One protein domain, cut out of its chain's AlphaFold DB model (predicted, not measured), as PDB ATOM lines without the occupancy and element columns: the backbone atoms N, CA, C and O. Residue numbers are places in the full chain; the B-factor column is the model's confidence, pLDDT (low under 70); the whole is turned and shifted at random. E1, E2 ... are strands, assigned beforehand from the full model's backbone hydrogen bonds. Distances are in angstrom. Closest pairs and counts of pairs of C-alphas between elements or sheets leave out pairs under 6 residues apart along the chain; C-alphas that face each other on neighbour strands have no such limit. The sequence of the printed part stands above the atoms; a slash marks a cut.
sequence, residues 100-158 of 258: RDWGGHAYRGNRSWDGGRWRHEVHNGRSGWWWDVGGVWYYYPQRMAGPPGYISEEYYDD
ATOM      1  N   ARG A 100     377.416 223.491 271.341       90.44
ATOM      2  CA  ARG A 100     377.566 222.431 272.343       90.44
ATOM      3  C   ARG A 100     376.760 221.210 271.912       90.44
ATOM      4  O   ARG A 100     375.878 221.326 271.070       90.44
ATOM      5  N   ASP A 101     377.055 220.060 272.504       92.19
ATOM      6  CA  ASP A 101     376.316 218.817 272.282       92.19
ATOM      7  C   ASP A 101     375.430 218.487 273.490       92.19
ATOM      8  O   ASP A 101     375.822 218.715 274.642       92.19
ATOM      9  N   TRP A 102     374.230 217.977 273.228       91.69
ATOM     10  CA  TRP A 102     373.347 217.372 274.217       91.69
ATOM     11  C   TRP A 102     372.719 216.111 273.624       91.69
ATOM     12  O   TRP A 102     371.940 216.180 272.678       91.69
ATOM     13  N   GLY A 103     373.076 214.946 274.166       86.81
ATOM     14  CA  GLY A 103     372.520 213.669 273.714       86.81
ATOM     15  C   GLY A 103     372.828 213.330 272.249       86.81
ATOM     16  O   GLY A 103     372.038 212.622 271.634       86.81
ATOM     17  N   GLY A 104     373.934 213.835 271.685       88.38
ATOM     18  CA  GLY A 104     374.282 213.669 270.268       88.38
ATOM     19  C   GLY A 104     373.664 214.713 269.332       88.38
ATOM     20  O   GLY A 104     373.821 214.618 268.114       88.38
ATOM     21  N   HIS A 105     372.951 215.698 269.881       89.00
ATOM     22  CA  HIS A 105     372.372 216.805 269.135       89.00
ATOM     23  C   HIS A 105     373.127 218.105 269.426       89.00
ATOM     24  O   HIS A 105     373.278 218.521 270.579       89.00
ATOM     25  N   ALA A 106     373.563 218.782 268.364       90.75
ATOM     26  CA  ALA A 106     374.211 220.079 268.476       90.75
ATOM     27  C   ALA A 106     373.183 221.188 268.773       90.75
ATOM     28  O   ALA A 106     372.148 221.283 268.119       90.75
ATOM     29  N   TYR A 107     373.495 222.065 269.724       91.50
ATOM     30  CA  TYR A 107     372.735 223.281 270.029       91.50
ATOM     31  C   TYR A 107     373.687 224.445 270.322       91.50
ATOM     32  O   TYR A 107     374.883 224.250 270.534       91.50
ATOM     33  N   ARG A 108     373.168 225.672 270.353       90.94
ATOM     34  CA  ARG A 108     373.917 226.875 270.725       90.94
ATOM     35  C   ARG A 108     373.391 227.441 272.033       90.94
ATOM     36  O   ARG A 108     372.194 227.432 272.300       90.94
ATOM     37  N   GLY A 109     374.297 227.920 272.879       90.88
ATOM     38  CA  GLY A 109     373.909 228.496 274.161       90.88
ATOM     39  C   GLY A 109     375.066 228.638 275.132       90.88
ATOM     40  O   GLY A 109     376.028 227.870 275.129       90.88
ATOM     41  N   ASN A 110     374.972 229.620 276.021       89.12
ATOM     42  CA  ASN A 110     375.972 229.823 277.065       89.12
ATOM     43  C   ASN A 110     375.786 228.900 278.279       89.12
ATOM     44  O   ASN A 110     376.700 228.769 279.100       89.12
ATOM     45  N   ARG A 111     374.622 228.261 278.415       90.50
ATOM     46  CA  ARG A 111     374.294 227.305 279.484       90.50
ATOM     47  C   ARG A 111     374.273 225.877 278.936       90.50
ATOM     48  O   ARG A 111     374.338 225.678 277.727       90.50
ATOM     49  N   SER A 112     374.279 224.891 279.830       91.75
ATOM     50  CA  SER A 112     373.920 223.523 279.452       91.75
ATOM     51  C   SER A 112     372.434 223.473 279.106       91.75
ATOM     52  O   SER A 112     371.658 224.262 279.651       91.75
ATOM     53  N   TRP A 113     372.036 222.536 278.246       93.50
ATOM     54  CA  TRP A 113     370.636 222.350 277.864       93.50
ATOM     55  C   TRP A 113     369.719 222.209 279.086       93.50
ATOM     56  O   TRP A 113     368.751 222.952 279.208       93.50
ATOM     57  N   ASP A 114     370.097 221.370 280.055       92.75
ATOM     58  CA  ASP A 114     369.349 221.156 281.304       92.75
ATOM     59  C   ASP A 114     369.326 222.379 282.237       92.75
ATOM     60  O   ASP A 114     368.476 222.488 283.119       92.75
ATOM     61  N   GLY A 115     370.263 223.313 282.047       91.56
ATOM     62  CA  GLY A 115     370.354 224.574 282.784       91.56
ATOM     63  C   GLY A 115     369.578 225.726 282.139       91.56
ATOM     64  O   GLY A 115     369.714 226.874 282.583       91.56
ATOM     65  N   GLY A 116     368.821 225.449 281.074       92.81
ATOM     66  CA  GLY A 116     367.958 226.419 280.415       92.81
ATOM     67  C   GLY A 116     366.767 226.848 281.275       92.81
ATOM     68  O   GLY A 116     366.508 226.319 282.362       92.81
ATOM     69  N   ARG A 117     366.050 227.876 280.817       94.62
ATOM     70  CA  ARG A 117     364.878 228.410 281.521       94.62
ATOM     71  C   ARG A 117     363.709 228.590 280.569       94.62
ATOM     72  O   ARG A 117     363.849 229.203 279.518       94.62
ATOM     73  N   TRP A 118     362.538 228.124 280.997       95.12
ATOM     74  CA  TRP A 118     361.282 228.420 280.316       95.12
ATOM     75  C   TRP A 118     360.912 229.891 280.470       95.12
ATOM     76  O   TRP A 118     360.948 230.444 281.574       95.12
ATOM     77  N   ARG A 119     360.496 230.497 279.363       92.94
ATOM     78  CA  ARG A 119     360.034 231.878 279.265       92.94
ATOM     79  C   ARG A 119     358.765 231.903 278.417       92.94
ATOM     80  O   ARG A 119     358.674 231.170 277.439       92.94
ATOM     81  N   HIS A 120     357.775 232.692 278.817       94.12
ATOM     82  CA  HIS A 120     356.534 232.860 278.060       94.12
ATOM     83  C   HIS A 120     356.393 234.325 277.697       94.12
ATOM     84  O   HIS A 120     355.989 235.138 278.527       94.12
ATOM     85  N   GLU A 121     356.803 234.658 276.483       91.25
ATOM     86  CA  GLU A 121     356.861 236.037 276.023       91.25
ATOM     87  C   GLU A 121     356.870 236.111 274.497       91.25
ATOM     88  O   GLU A 121     356.929 235.098 273.790       91.25
ATOM     89  N   VAL A 122     356.761 237.338 273.998       88.69
ATOM     90  CA  VAL A 122     356.989 237.647 272.590       88.69
ATOM     91  C   VAL A 122     358.487 237.846 272.405       88.69
ATOM     92  O   VAL A 122     359.050 238.802 272.928       88.69
ATOM     93  N   HIS A 123     359.118 236.956 271.647       84.88
ATOM     94  CA  HIS A 123     360.532 237.041 271.299       84.88
ATOM     95  C   HIS A 123     360.649 237.015 269.771       84.88
ATOM     96  O   HIS A 123     360.001 236.203 269.112       84.88
ATOM     97  N   ASN A 124     361.389 237.967 269.194       84.19
ATOM     98  CA  ASN A 124     361.502 238.157 267.737       84.19
ATOM     99  C   ASN A 124     360.150 238.177 266.983       84.19
ATOM    100  O   ASN A 124     360.013 237.634 265.891       84.19
ATOM    101  N   GLY A 125     359.126 238.798 267.581       86.31
ATOM    102  CA  GLY A 125     357.788 238.928 266.986       86.31
ATOM    103  C   GLY A 125     356.900 237.683 267.096       86.31
ATOM    104  O   GLY A 125     355.731 237.744 266.717       86.31
ATOM    105  N   ARG A 126     357.400 236.576 267.662       85.62
ATOM    106  CA  ARG A 126     356.635 235.344 267.888       85.62
ATOM    107  C   ARG A 126     356.312 235.185 269.377       85.62
ATOM    108  O   ARG A 126     357.196 235.149 270.230       85.62
ATOM    109  N   SER A 127     355.024 235.100 269.703       89.25
ATOM    110  CA  SER A 127     354.557 234.766 271.053       89.25
ATOM    111  C   SER A 127     354.611 233.260 271.273       89.25
ATOM    112  O   SER A 127     354.107 232.505 270.441       89.25
ATOM    113  N   GLY A 128     355.129 232.819 272.411       93.00
ATOM    114  CA  GLY A 128     354.989 231.429 272.822       93.00
ATOM    115  C   GLY A 128     355.954 231.043 273.923       93.00
ATOM    116  O   GLY A 128     356.423 231.893 274.686       93.00
ATOM    117  N   TRP A 129     356.203 229.741 274.035       95.56
ATOM    118  CA  TRP A 129     357.106 229.198 275.035       95.56
ATOM    119  C   TRP A 129     358.510 229.108 274.471       95.56
ATOM    120  O   TRP A 129     358.754 228.448 273.465       95.56
ATOM    121  N   TRP A 130     359.439 229.745 275.162       95.69
ATOM    122  CA  TRP A 130     360.830 229.791 274.772       95.69
ATOM    123  C   TRP A 130     361.703 229.108 275.809       95.69
ATOM    124  O   TRP A 130     361.537 229.316 277.016       95.69
ATOM    125  N   TRP A 131     362.646 228.304 275.334       96.06
ATOM    126  CA  TRP A 131     363.705 227.735 276.153       96.06
ATOM    127  C   TRP A 131     364.976 228.576 275.988       96.06
ATOM    128  O   TRP A 131     365.633 228.521 274.950       96.06
ATOM    129  N   ASP A 132     365.295 229.384 277.004       94.50
ATOM    130  CA  ASP A 132     366.485 230.245 277.041       94.50
ATOM    131  C   ASP A 132     367.698 229.456 277.551       94.50
ATOM    132  O   ASP A 132     367.793 229.128 278.743       94.50
ATOM    133  N   VAL A 133     368.666 229.215 276.665       93.81
ATOM    134  CA  VAL A 133     369.937 228.534 276.977       93.81
ATOM    135  C   VAL A 133     371.076 229.545 277.180       93.81
ATOM    136  O   VAL A 133     372.264 229.226 277.119       93.81
ATOM    137  N   GLY A 134     370.722 230.790 277.499       88.69
ATOM    138  CA  GLY A 134     371.635 231.889 277.764       88.69
ATOM    139  C   GLY A 134     372.196 232.449 276.472       88.69
ATOM    140  O   GLY A 134     373.301 232.085 276.076       88.69
ATOM    141  N   GLY A 135     371.471 233.371 275.853       87.19
ATOM    142  CA  GLY A 135     371.894 234.018 274.612       87.19
ATOM    143  C   GLY A 135     371.325 233.377 273.349       87.19
ATOM    144  O   GLY A 135     371.631 233.857 272.266       87.19
ATOM    145  N   VAL A 136     370.557 232.289 273.479       91.50
ATOM    146  CA  VAL A 136     369.869 231.603 272.376       91.50
ATOM    147  C   VAL A 136     368.534 231.079 272.893       91.50
ATOM    148  O   VAL A 136     368.487 230.449 273.958       91.50
ATOM    149  N   TRP A 137     367.472 231.344 272.140       93.75
ATOM    150  CA  TRP A 137     366.085 231.083 272.506       93.75
ATOM    151  C   TRP A 137     365.452 230.122 271.515       93.75
ATOM    152  O   TRP A 137     365.307 230.442 270.338       93.75
ATOM    153  N   TYR A 138     365.049 228.955 272.006       94.00
ATOM    154  CA  TYR A 138     364.431 227.899 271.206       94.00
ATOM    155  C   TYR A 138     362.912 227.945 271.343       94.00
ATOM    156  O   TYR A 138     362.400 227.962 272.467       94.00
ATOM    157  N   TYR A 139     362.195 227.965 270.220       94.44
ATOM    158  CA  TYR A 139     360.737 228.048 270.207       94.44
ATOM    159  C   TYR A 139     360.086 226.686 270.444       94.44
ATOM    160  O   TYR A 139     360.441 225.695 269.802       94.44
ATOM    161  N   TYR A 140     359.064 226.672 271.302       92.38
ATOM    162  CA  TYR A 140     358.177 225.538 271.520       92.38
ATOM    163  C   TYR A 140     356.709 225.990 271.548       92.38
ATOM    164  O   TYR A 140     356.370 226.997 272.176       92.38
ATOM    165  N   PRO A 141     355.791 225.217 270.939       85.88
ATOM    166  CA  PRO A 141     354.366 225.540 270.954       85.88
ATOM    167  C   PRO A 141     353.734 225.376 272.346       85.88
ATOM    168  O   PRO A 141     352.763 226.056 272.668       85.88
ATOM    169  N   GLN A 142     354.282 224.498 273.194       88.12
ATOM    170  CA  GLN A 142     353.765 224.229 274.534       88.12
ATOM    171  C   GLN A 142     354.901 224.042 275.545       88.12
ATOM    172  O   GLN A 142     355.937 223.451 275.233       88.12
ATOM    173  N   ARG A 143     354.685 224.505 276.782       90.94
ATOM    174  CA  ARG A 143     355.592 224.245 277.905       90.94
ATOM    175  C   ARG A 143     355.580 222.768 278.285       90.94
ATOM    176  O   ARG A 143     354.520 222.201 278.542       90.94
ATOM    177  N   MET A 144     356.767 222.197 278.443       87.81
ATOM    178  CA  MET A 144     356.966 220.851 278.986       87.81
ATOM    179  C   MET A 144     357.457 220.906 280.440       87.81
ATOM    180  O   MET A 144     357.943 221.934 280.921       87.81
ATOM    181  N   ALA A 145     357.285 219.804 281.171       85.31
ATOM    182  CA  ALA A 145     357.832 219.668 282.515       85.31
ATOM    183  C   ALA A 145     359.338 219.385 282.432       85.31
ATOM    184  O   ALA A 145     359.744 218.388 281.847       85.31
ATOM    185  N   GLY A 146     360.150 220.259 283.028       87.69
ATOM    186  CA  GLY A 146     361.608 220.184 282.914       87.69
ATOM    187  C   GLY A 146     362.132 220.711 281.569       87.69
ATOM    188  O   GLY A 146     361.398 221.411 280.863       87.69
ATOM    189  N   PRO A 147     363.405 220.440 281.244       90.31
ATOM    190  CA  PRO A 147     363.984 220.766 279.946       90.31
ATOM    191  C   PRO A 147     363.228 220.088 278.793       90.31
ATOM    192  O   PRO A 147     362.723 218.977 278.969       90.31
ATOM    193  N   PRO A 148     363.141 220.718 277.608       90.12
ATOM    194  CA  PRO A 148     362.594 220.065 276.429       90.12
ATOM    195  C   PRO A 148     363.378 218.789 276.097       90.12
ATOM    196  O   PRO A 148     364.608 218.793 276.102       90.12
ATOM    197  N   GLY A 149     362.665 217.712 275.757       90.19
ATOM    198  CA  GLY A 149     363.271 216.430 275.373       90.19
ATOM    199  C   GLY A 149     363.884 216.403 273.966       90.19
ATOM    200  O   GLY A 149     364.393 215.370 273.547       90.19
ATOM    201  N   TYR A 150     363.805 217.510 273.229       90.50
ATOM    202  CA  TYR A 150     364.355 217.672 271.886       90.50
ATOM    203  C   TYR A 150     364.766 219.127 271.667       90.50
ATOM    204  O   TYR A 150     364.164 220.036 272.245       90.50
ATOM    205  N   ILE A 151     365.756 219.351 270.806       92.50
ATOM    206  CA  ILE A 151     366.179 220.692 270.392       92.50
ATOM    207  C   ILE A 151     365.298 221.144 269.227       92.50
ATOM    208  O   ILE A 151     365.123 220.415 268.255       92.50
ATOM    209  N   SER A 152     364.702 222.328 269.353       89.94
ATOM    210  CA  SER A 152     363.927 222.932 268.268       89.94
ATOM    211  C   SER A 152     364.866 223.467 267.184       89.94
ATOM    212  O   SER A 152     365.853 224.129 267.490       89.94
ATOM    213  N   GLU A 153     364.553 223.220 265.914       85.81
ATOM    214  CA  GLU A 153     365.266 223.848 264.788       85.81
ATOM    215  C   GLU A 153     364.948 225.350 264.687       85.81
ATOM    216  O   GLU A 153     365.719 226.131 264.133       85.81
ATOM    217  N   GLU A 154     363.812 225.773 265.248       87.50
ATOM    218  CA  GLU A 154     363.412 227.173 265.296       87.50
ATOM    219  C   GLU A 154     363.997 227.842 266.545       87.50
ATOM    220  O   GLU A 154     363.480 227.697 267.659       87.50
ATOM    221  N   TYR A 155     365.092 228.580 266.357       89.00
ATOM    222  CA  TYR A 155     365.761 229.321 267.420       89.00
ATOM    223  C   TYR A 155     366.233 230.704 266.971       89.00
ATOM    224  O   TYR A 155     366.423 230.964 265.784       89.00
ATOM    225  N   TYR A 156     366.449 231.579 267.951       87.25
ATOM    226  CA  TYR A 156     366.957 232.931 267.754       87.25
ATOM    227  C   TYR A 156     368.142 233.198 268.682       87.25
ATOM    228  O   TYR A 156     368.082 232.901 269.874       87.25
ATOM    229  N   ASP A 157     369.216 233.761 268.134       85.81
ATOM    230  CA  ASP A 157     370.390 234.187 268.892       85.81
ATOM    231  C   ASP A 157     370.178 235.623 269.424       85.81
ATOM    232  O   ASP A 157     369.793 236.516 268.673       85.81
ATOM    233  N   ASP A 158     370.489 235.874 270.701       75.44
ATOM    234  CA  ASP A 158     370.457 237.211 271.332       75.44
ATOM    235  C   ASP A 158     371.622 238.102 270.888       75.44
ATOM    236  O   ASP A 158     371.773 239.226 271.375       75.44
TER     237      ASP A 158
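Overview. This is residues 100 to 158 of the 258 residues of an uncharacterized protein of Bradyrhizobium amphicarpaeae (UniProt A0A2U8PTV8). A strongly twisted sheet of four strands makes the body, and a small hairpin of two strands, E1 and E2, sits off at one end of the longest axis. A long loop, residues 141 to 154, leaves the end of E5, swings out and folds back to the last strand, E6. The printed part has 59 residues with six named strands, E1 to E6 along the chain, and no named helix; the class is all strand, though under half of the residues, 29 of 59, are in named elements. The larger sheet runs E3, E4, E5, E6 and the smaller E1, E2, both antiparallel throughout. The whole is compact and rounded, with a radius of gyration of the C-alphas of 10.4 A and spans of 29 by 24 by 18 A.

Along the chain. E1 is residues 100 to 102 and begins with C-alpha 100 at (377.566, 222.431, 272.343). E2, residues 105 to 108, is 10.3 A long from first to last C-alpha. E3, residues 117 to 123, is 14.1 A long and begins with C-alpha 117 at (364.878, 228.410, 281.521). E4, residues 126 to 132, is 14.4 A long, and E5, residues 136 to 140, is 13.2 A long. E6, residues 155 to 157, ends with C-alpha 157 at (370.390, 234.187, 268.892).

Arrangement. E1 and E2 form a hairpin at 137 degrees between their directions, with N 100 and O 107 within hydrogen-bond range at 2.8 A. E1 is apart from E3, E4, E5 and E6. The closest C-alphas of E2 and E5 are those of Arg 108 and Val 136, 6.4 A apart. E3 to E6 form a meander, each strand the antiparallel neighbour of the one before. E3 and E4 form a hairpin at 153 degrees, with N 119 and O 130 at 2.8 A and N 123 and O 126 at 3.0 A, within hydrogen-bond range. The hairpin of E4 and E5 stands at 122 degrees, with N 131 and O 138 within range at 2.9 A. E5 and E6 form a hairpin at 161 degrees, with N 137 and O 156 within range at 2.8 A. E3 and E6 are the edge strands and only just apart, at 8.4 A; from edge to edge the strands' lines turn by 94 degrees.

Size, cuts and confidence. The two C-alphas farthest apart, those of Gly 104 and Gly 125, are 30.3 A from each other. The printed part has no cut. The link from E5 to E6, 14 residues, is long; the link from E2 to E3, 8 residues, is short, and the other three are tight. The mean pLDDT of the printed part is 90.2, and no printed residue is under 70.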